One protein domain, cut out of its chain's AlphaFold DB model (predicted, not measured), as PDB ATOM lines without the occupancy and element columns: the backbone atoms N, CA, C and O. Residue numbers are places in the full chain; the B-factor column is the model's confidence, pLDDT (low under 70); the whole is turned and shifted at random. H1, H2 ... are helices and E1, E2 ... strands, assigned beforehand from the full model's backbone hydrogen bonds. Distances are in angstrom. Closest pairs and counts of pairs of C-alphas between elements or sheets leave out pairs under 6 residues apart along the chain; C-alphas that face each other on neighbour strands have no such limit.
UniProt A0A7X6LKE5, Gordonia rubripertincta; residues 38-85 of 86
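This is residues 38 to 85 of the 86 residues of a protein of Gordonia rubripertincta (UniProt A0A7X6LKE5). A small antiparallel sheet of three strands, E1, E3 and E2 in that order, has one short helix, H1, over one face, running along the strands; the other face has no named helix on it. A long link, residues 61 to 72, leads from the end of H1 back to the short strand E2, which folds back into E3 as a hairpin. The printed part has 48 residues, with named elements in the order E1, H1, E2, E3; the class is mixed, helices and strands, though under half of the residues are in named elements. The whole is compact, with a radius of gyration of the C-alphas of 9.7 A, and flat in outline, spanning 24 by 24 by 13 A.

E1 is residues 45 to 50, 14.7 A from first to last C-alpha, and begins at C-alpha 45 (150.704, 182.137, 101.210). E3, residues 78 to 83, is 17.4 A long and ends at C-alpha 83 (155.794, 180.117, 100.301). E2 is the three residues 73 to 75. H1, residues 53 to 60, is 10.4 A long and begins at C-alpha 53 (164.028, 192.779, 107.352).

E3 is the inner strand of the sheet, and E1 and E2 are its edge strands. E1 and E3 are antiparallel at 158 degrees, with N 47 and O 81 within hydrogen-bond range at 2.8 A. E3 and E2, a hairpin, are antiparallel at 127 degrees, with N 73 and O 80 within hydrogen-bond range at 2.9 A. E1 and E2 are apart. H1 is on the sheet at a height over the sheet of 8.3 A. It lies over E3 and only just over E1, on which 3 of its C-alphas fall. On the local plane its line and that of E3 stand at 23 degrees, along the strands. The closest C-alphas of H1 and E3 are those of Lys 53 and Trp 79, 6.0 A apart. E1, H1 and E2 form a split strand-helix-strand unit, two strands that follow each other among the strands of one sheet and are not neighbours, with the helix between them along the chain and E3 between them in the sheet; its crossover is right-handed. In H1 every O i to N i+4 pair is within hydrogen-bond range.

The two C-alphas farthest apart are those of Pro 63 and Lys 76, at 26.2 A. The printed part has no cut. The links E1 to H1 and E2 to E3 are tight, and the link H1 to E2, with 12 residues, is long. The mean pLDDT of the printed part is 76.1, and residues 38 to 44, 63 to 64 and 85 are under 70.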
ATOM      1  N   ARG A  38     146.698 184.443 100.953       57.72
ATOM      2  CA  ARG A  38     146.894 183.774  99.662       57.72
ATOM      3  C   ARG A  38     147.028 184.812  98.545       57.72
ATOM      4  O   ARG A  38     146.093 185.571  98.289       57.72
ATOM      5  N   ASN A  39     148.168 184.845  97.860       64.31
ATOM      6  CA  ASN A  39     148.377 185.740  96.718       64.31
ATOM      7  C   ASN A  39     148.010 185.023  95.403       64.31
ATOM      8  O   ASN A  39     148.097 183.805  95.301       64.31
ATOM      9  N   ARG A  40     147.562 185.762  94.381       52.72
ATOM     10  CA  ARG A  40     147.388 185.227  93.015       52.72
ATOM     11  C   ARG A  40     148.702 185.179  92.230       52.72
ATOM     12  O   ARG A  40     148.830 184.361  91.329       52.72
ATOM     13  N   THR A  41     149.652 186.051  92.562       59.50
ATOM     14  CA  THR A  41     150.959 186.178  91.897       59.50
ATOM     15  C   THR A  41     151.972 185.162  92.419       59.50
ATOM     16  O   THR A  41     152.792 184.662  91.657       59.50
ATOM     17  N   TYR A  42     151.892 184.823  93.707       58.12
ATOM     18  CA  TYR A  42     152.643 183.719  94.298       58.12
ATOM     19  C   TYR A  42     151.663 182.576  94.530       58.12
ATOM     20  O   TYR A  42     150.686 182.806  95.233       58.12
ATOM     21  N   PRO A  43     151.878 181.363  93.992       59.66
ATOM     22  CA  PRO A  43     150.953 180.232  94.139       59.66
ATOM     23  C   PRO A  43     150.852 179.677  95.581       59.66
ATOM     24  O   PRO A  43     150.467 178.527  95.776       59.66
ATOM     25  N   GLY A  44     151.185 180.483  96.591       67.62
ATOM     26  CA  GLY A  44     151.219 180.141  98.005       67.62
ATOM     27  C   GLY A  44     150.752 181.295  98.898       67.62
ATOM     28  O   GLY A  44     150.136 182.267  98.445       67.62
ATOM     29  N   TYR A  45     151.030 181.159 100.185       76.56
ATOM     30  CA  TYR A  45     150.704 182.137 101.210       76.56
ATOM     31  C   TYR A  45     151.815 183.169 101.360       76.56
ATOM     32  O   TYR A  45     152.983 182.910 101.065       76.56
ATOM     33  N   ILE A  46     151.426 184.360 101.794       77.25
ATOM     34  CA  ILE A  46     152.319 185.452 102.162       77.25
ATOM     35  C   ILE A  46     152.142 185.714 103.646       77.25
ATOM     36  O   ILE A  46     151.014 185.868 104.113       77.25
ATOM     37  N   LEU A  47     153.269 185.814 104.340       78.94
ATOM     38  CA  LEU A  47     153.373 186.197 105.735       78.94
ATOM     39  C   LEU A  47     153.975 187.597 105.849       78.94
ATOM     40  O   LEU A  47     154.922 187.970 105.148       78.94
ATOM     41  N   GLY A  48     153.392 188.374 106.752       78.25
ATOM     42  CA  GLY A  48     153.692 189.776 107.013       78.25
ATOM     43  C   GLY A  48     152.396 190.540 107.310       78.25
ATOM     44  O   GLY A  48     151.336 189.920 107.393       78.25
ATOM     45  N   PRO A  49     152.446 191.873 107.450       74.50
ATOM     46  CA  PRO A  49     153.622 192.735 107.330       74.50
ATOM     47  C   PRO A  49     154.585 192.629 108.519       74.50
ATOM     48  O   PRO A  49     154.163 192.625 109.672       74.50
ATOM     49  N   PHE A  50     155.883 192.648 108.230       82.38
ATOM     50  CA  PHE A  50     156.957 192.823 109.209       82.38
ATOM     51  C   PHE A  50     157.507 194.254 109.140       82.38
ATOM     52  O   PHE A  50     157.576 194.852 108.063       82.38
ATOM     53  N   ASP A  51     157.903 194.820 110.281       81.81
ATOM     54  CA  ASP A  51     158.456 196.182 110.339       81.81
ATOM     55  C   ASP A  51     159.898 196.244 109.823       81.81
ATOM     56  O   ASP A  51     160.294 197.223 109.192       81.81
ATOM     57  N   THR A  52     160.682 195.186 110.044       83.56
ATOM     58  CA  THR A  52     162.088 195.128 109.627       83.56
ATOM     59  C   THR A  52     162.402 193.872 108.830       83.56
ATOM     60  O   THR A  52     161.700 192.856 108.900       83.56
ATOM     61  N   LYS A  53     163.510 193.932 108.084       83.50
ATOM     62  CA  LYS A  53     164.028 192.779 107.352       83.50
ATOM     63  C   LYS A  53     164.374 191.640 108.309       83.50
ATOM     64  O   LYS A  53     164.042 190.498 108.013       83.50
ATOM     65  N   GLU A  54     164.990 191.928 109.459       83.56
ATOM     66  CA  GLU A  54     165.367 190.893 110.430       83.56
ATOM     67  C   GLU A  54     164.157 190.129 110.972       83.56
ATOM     68  O   GLU A  54     164.234 188.909 111.127       83.56
ATOM     69  N   GLN A  55     163.032 190.807 111.224       81.56
ATOM     70  CA  GLN A  55     161.803 190.141 111.668       81.56
ATOM     71  C   GLN A  55     161.264 189.192 110.598       81.56
ATOM     72  O   GLN A  55     160.899 188.059 110.906       81.56
ATOM     73  N   CYS A  56     161.275 189.629 109.337       83.31
ATOM     74  CA  CYS A  56     160.886 188.789 108.215       83.31
ATOM     75  C   CYS A  56     161.807 187.565 108.072       83.31
ATOM     76  O   CYS A  56     161.323 186.444 107.950       83.31
ATOM     77  N   GLU A  57     163.129 187.750 108.142       84.75
ATOM     78  CA  GLU A  57     164.112 186.660 108.028       84.75
ATOM     79  C   GLU A  57     164.014 185.666 109.194       84.75
ATOM     80  O   GLU A  57     164.142 184.453 109.005       84.75
ATOM     81  N   THR A  58     163.735 186.177 110.393       83.44
ATOM     82  CA  THR A  58     163.496 185.362 111.588       83.44
ATOM     83  C   THR A  58     162.224 184.538 111.432       83.44
ATOM     84  O   THR A  58     162.243 183.338 111.692       83.44
ATOM     85  N   ALA A  59     161.134 185.143 110.950       79.12
ATOM     86  CA  ALA A  59     159.887 184.431 110.690       79.12
ATOM     87  C   ALA A  59     160.045 183.389 109.567       79.12
ATOM     88  O   ALA A  59     159.544 182.275 109.699       79.12
ATOM     89  N   ARG A  60     160.801 183.717 108.512       79.44
ATOM     90  CA  ARG A  60     161.161 182.819 107.403       79.44
ATOM     91  C   ARG A  60     162.007 181.624 107.849       79.44
ATOM     92  O   ARG A  60     161.918 180.566 107.245       79.44
ATOM     93  N   SER A  61     162.833 181.787 108.878       80.50
ATOM     94  CA  SER A  61     163.689 180.718 109.425       80.50
ATOM     95  C   SER A  61     163.089 180.053 110.671       80.50
ATOM     96  O   SER A  61     163.745 179.238 111.317       80.50
ATOM     97  N   GLY A  62     161.872 180.448 111.047       75.50
ATOM     98  CA  GLY A  62     161.201 180.014 112.262       75.50
ATOM     99  C   GLY A  62     160.482 178.667 112.117       75.50
ATOM    100  O   GLY A  62     160.406 178.101 111.028       75.50
ATOM    101  N   PRO A  63     159.897 178.159 113.214       66.56
ATOM    102  CA  PRO A  63     159.200 176.870 113.226       66.56
ATOM    103  C   PRO A  63     157.929 176.848 112.362       66.56
ATOM    104  O   PRO A  63     157.522 175.781 111.919       66.56
ATOM    105  N   ASN A  64     157.334 178.015 112.096       65.81
ATOM    106  CA  ASN A  64     156.129 178.177 111.271       65.81
ATOM    107  C   ASN A  64     156.458 178.688 109.860       65.81
ATOM    108  O   ASN A  64     155.623 179.316 109.210       65.81
ATOM    109  N   ALA A  65     157.696 178.494 109.406       72.25
ATOM    110  CA  ALA A  65     158.089 178.880 108.066       72.25
ATOM    111  C   ALA A  65     157.309 178.072 107.020       72.25
ATOM    112  O   ALA A  65     157.156 176.854 107.129       72.25
ATOM    113  N   LEU A  66     156.844 178.758 105.980       74.56
ATOM    114  CA  LEU A  66     156.214 178.118 104.828       74.56
ATOM    115  C   LEU A  66     157.220 177.183 104.123       74.56
ATOM    116  O   LEU A  66     158.426 177.394 104.155       74.56
ATOM    117  N   ALA A  67     156.750 176.143 103.448       70.88
ATOM    118  CA  ALA A  67     157.554 175.374 102.505       70.88
ATOM    119  C   ALA A  67     157.851 176.204 101.242       70.88
ATOM    120  O   ALA A  67     157.108 177.115 100.887       70.88
ATOM    121  N   MET A  68     158.931 175.886 100.520       75.06
ATOM    122  CA  MET A  68     159.316 176.594  99.281       75.06
ATOM    123  C   MET A  68     159.382 178.123  99.451       75.06
ATOM    124  O   MET A  68     158.796 178.888  98.683       75.06
ATOM    125  N   LEU A  69     160.090 178.554 100.496       73.94
ATOM    126  CA  LEU A  69     160.225 179.955 100.873       73.94
ATOM    127  C   LEU A  69     160.830 180.791  99.754       73.94
ATOM    128  O   LEU A  69     161.872 180.470  99.181       73.94
ATOM    129  N   THR A  70     160.220 181.939  99.542       76.94
ATOM    130  CA  THR A  70     160.810 183.049  98.806       76.94
ATOM    131  C   THR A  70     161.594 183.939  99.774       76.94
ATOM    132  O   THR A  70     161.400 183.897 100.991       76.94
ATOM    133  N   ILE A  71     162.557 184.699  99.248       84.44
ATOM    134  CA  ILE A  71     163.340 185.657 100.043       84.44
ATOM    135  C   ILE A  71     162.426 186.722 100.656       84.44
ATOM    136  O   ILE A  71     161.368 186.991 100.106       84.44
ATOM    137  N   CYS A  72     162.834 187.367 101.746       86.25
ATOM    138  CA  CYS A  72     162.111 188.532 102.245       86.25
ATOM    139  C   CYS A  72     162.174 189.688 101.238       86.25
ATOM    140  O   CYS A  72     163.271 190.094 100.840       86.25
ATOM    141  N   TRP A  73     161.024 190.245 100.852       85.44
ATOM    142  CA  TRP A  73     160.943 191.426  99.988       85.44
ATOM    143  C   TRP A  73     160.244 192.596 100.692       85.44
ATOM    144  O   TRP A  73     159.330 192.387 101.497       85.44
ATOM    145  N   PRO A  74     160.656 193.839 100.392       84.38
ATOM    146  CA  PRO A  74     159.951 195.020 100.852       84.38
ATOM    147  C   PRO A  74     158.750 195.329  99.938       84.38
ATOM    148  O   PRO A  74     158.884 195.341  98.716       84.38
ATOM    149  N   ASP A  75     157.593 195.635 100.520       79.31
ATOM    150  CA  ASP A  75     156.424 196.203  99.835       79.31
ATOM    151  C   ASP A  75     155.784 197.286 100.717       79.31
ATOM    152  O   ASP A  75     155.609 197.103 101.920       79.31
ATOM    153  N   LYS A  76     155.465 198.452 100.141       81.44
ATOM    154  CA  LYS A  76     154.807 199.576 100.849       81.44
ATOM    155  C   LYS A  76     155.450 199.956 102.199       81.44
ATOM    156  O   LYS A  76     154.758 200.317 103.148       81.44
ATOM    157  N   GLY A  77     156.779 199.873 102.293       78.62
ATOM    158  CA  GLY A  77     157.530 200.203 103.514       78.62
ATOM    159  C   GLY A  77     157.471 199.138 104.616       78.62
ATOM    160  O   GLY A  77     157.886 199.404 105.739       78.62
ATOM    161  N   ARG A  78     156.963 197.944 104.308       85.00
ATOM    162  CA  ARG A  78     156.930 196.769 105.184       85.00
ATOM    163  C   ARG A  78     157.649 195.606 104.510       85.00
ATOM    164  O   ARG A  78     157.885 195.637 103.306       85.00
ATOM    165  N   TRP A  79     157.983 194.583 105.279       83.81
ATOM    166  CA  TRP A  79     158.631 193.369 104.790       83.81
ATOM    167  C   TRP A  79     157.661 192.197 104.779       83.81
ATOM    168  O   TRP A  79     156.807 192.081 105.655       83.81
ATOM    169  N   TYR A  80     157.812 191.326 103.790       83.12
ATOM    170  CA  TYR A  80     156.990 190.136 103.609       83.12
ATOM    171  C   TYR A  80     157.857 188.992 103.103       83.12
ATOM    172  O   TYR A  80     158.878 189.221 102.452       83.12
ATOM    173  N   TYR A  81     157.430 187.763 103.363       82.62
ATOM    174  CA  TYR A  81     157.924 186.593 102.646       82.62
ATOM    175  C   TYR A  81     156.756 185.672 102.305       82.62
ATOM    176  O   TYR A  81     155.684 185.769 102.899       82.62
ATOM    177  N   GLY A  82     156.937 184.783 101.336       82.19
ATOM    178  CA  GLY A  82     155.889 183.866 100.908       82.19
ATOM    179  C   GLY A  82     156.413 182.468 100.644       82.19
ATOM    180  O   GLY A  82     157.620 182.247 100.541       82.19
ATOM    181  N   GLY A  83     155.497 181.525 100.525       77.81
ATOM    182  CA  GLY A  83     155.794 180.117 100.301       77.81
ATOM    183  C   GLY A  83     154.518 179.284 100.284       77.81
ATOM    184  O   GLY A  83     153.415 179.803 100.422       77.81
ATOM    185  N   GLN A  84     154.646 177.981 100.094       72.06
ATOM    186  CA  GLN A  84     153.550 177.037 100.287       72.06
ATOM    187  C   GLN A  84     153.344 176.761 101.781       72.06
ATOM    188  O   GLN A  84     154.267 176.345 102.462       72.06
ATOM    189  N   GLY A  85     152.141 176.973 102.295       62.78
ATOM    190  CA  GLY A  85     151.757 176.627 103.670       62.78
ATOM    191  C   GLY A  85     151.007 175.298 103.710       62.78
ATOM    192  O   GLY A  85     150.446 174.892 102.688       62.78
TER     193      GLY A  85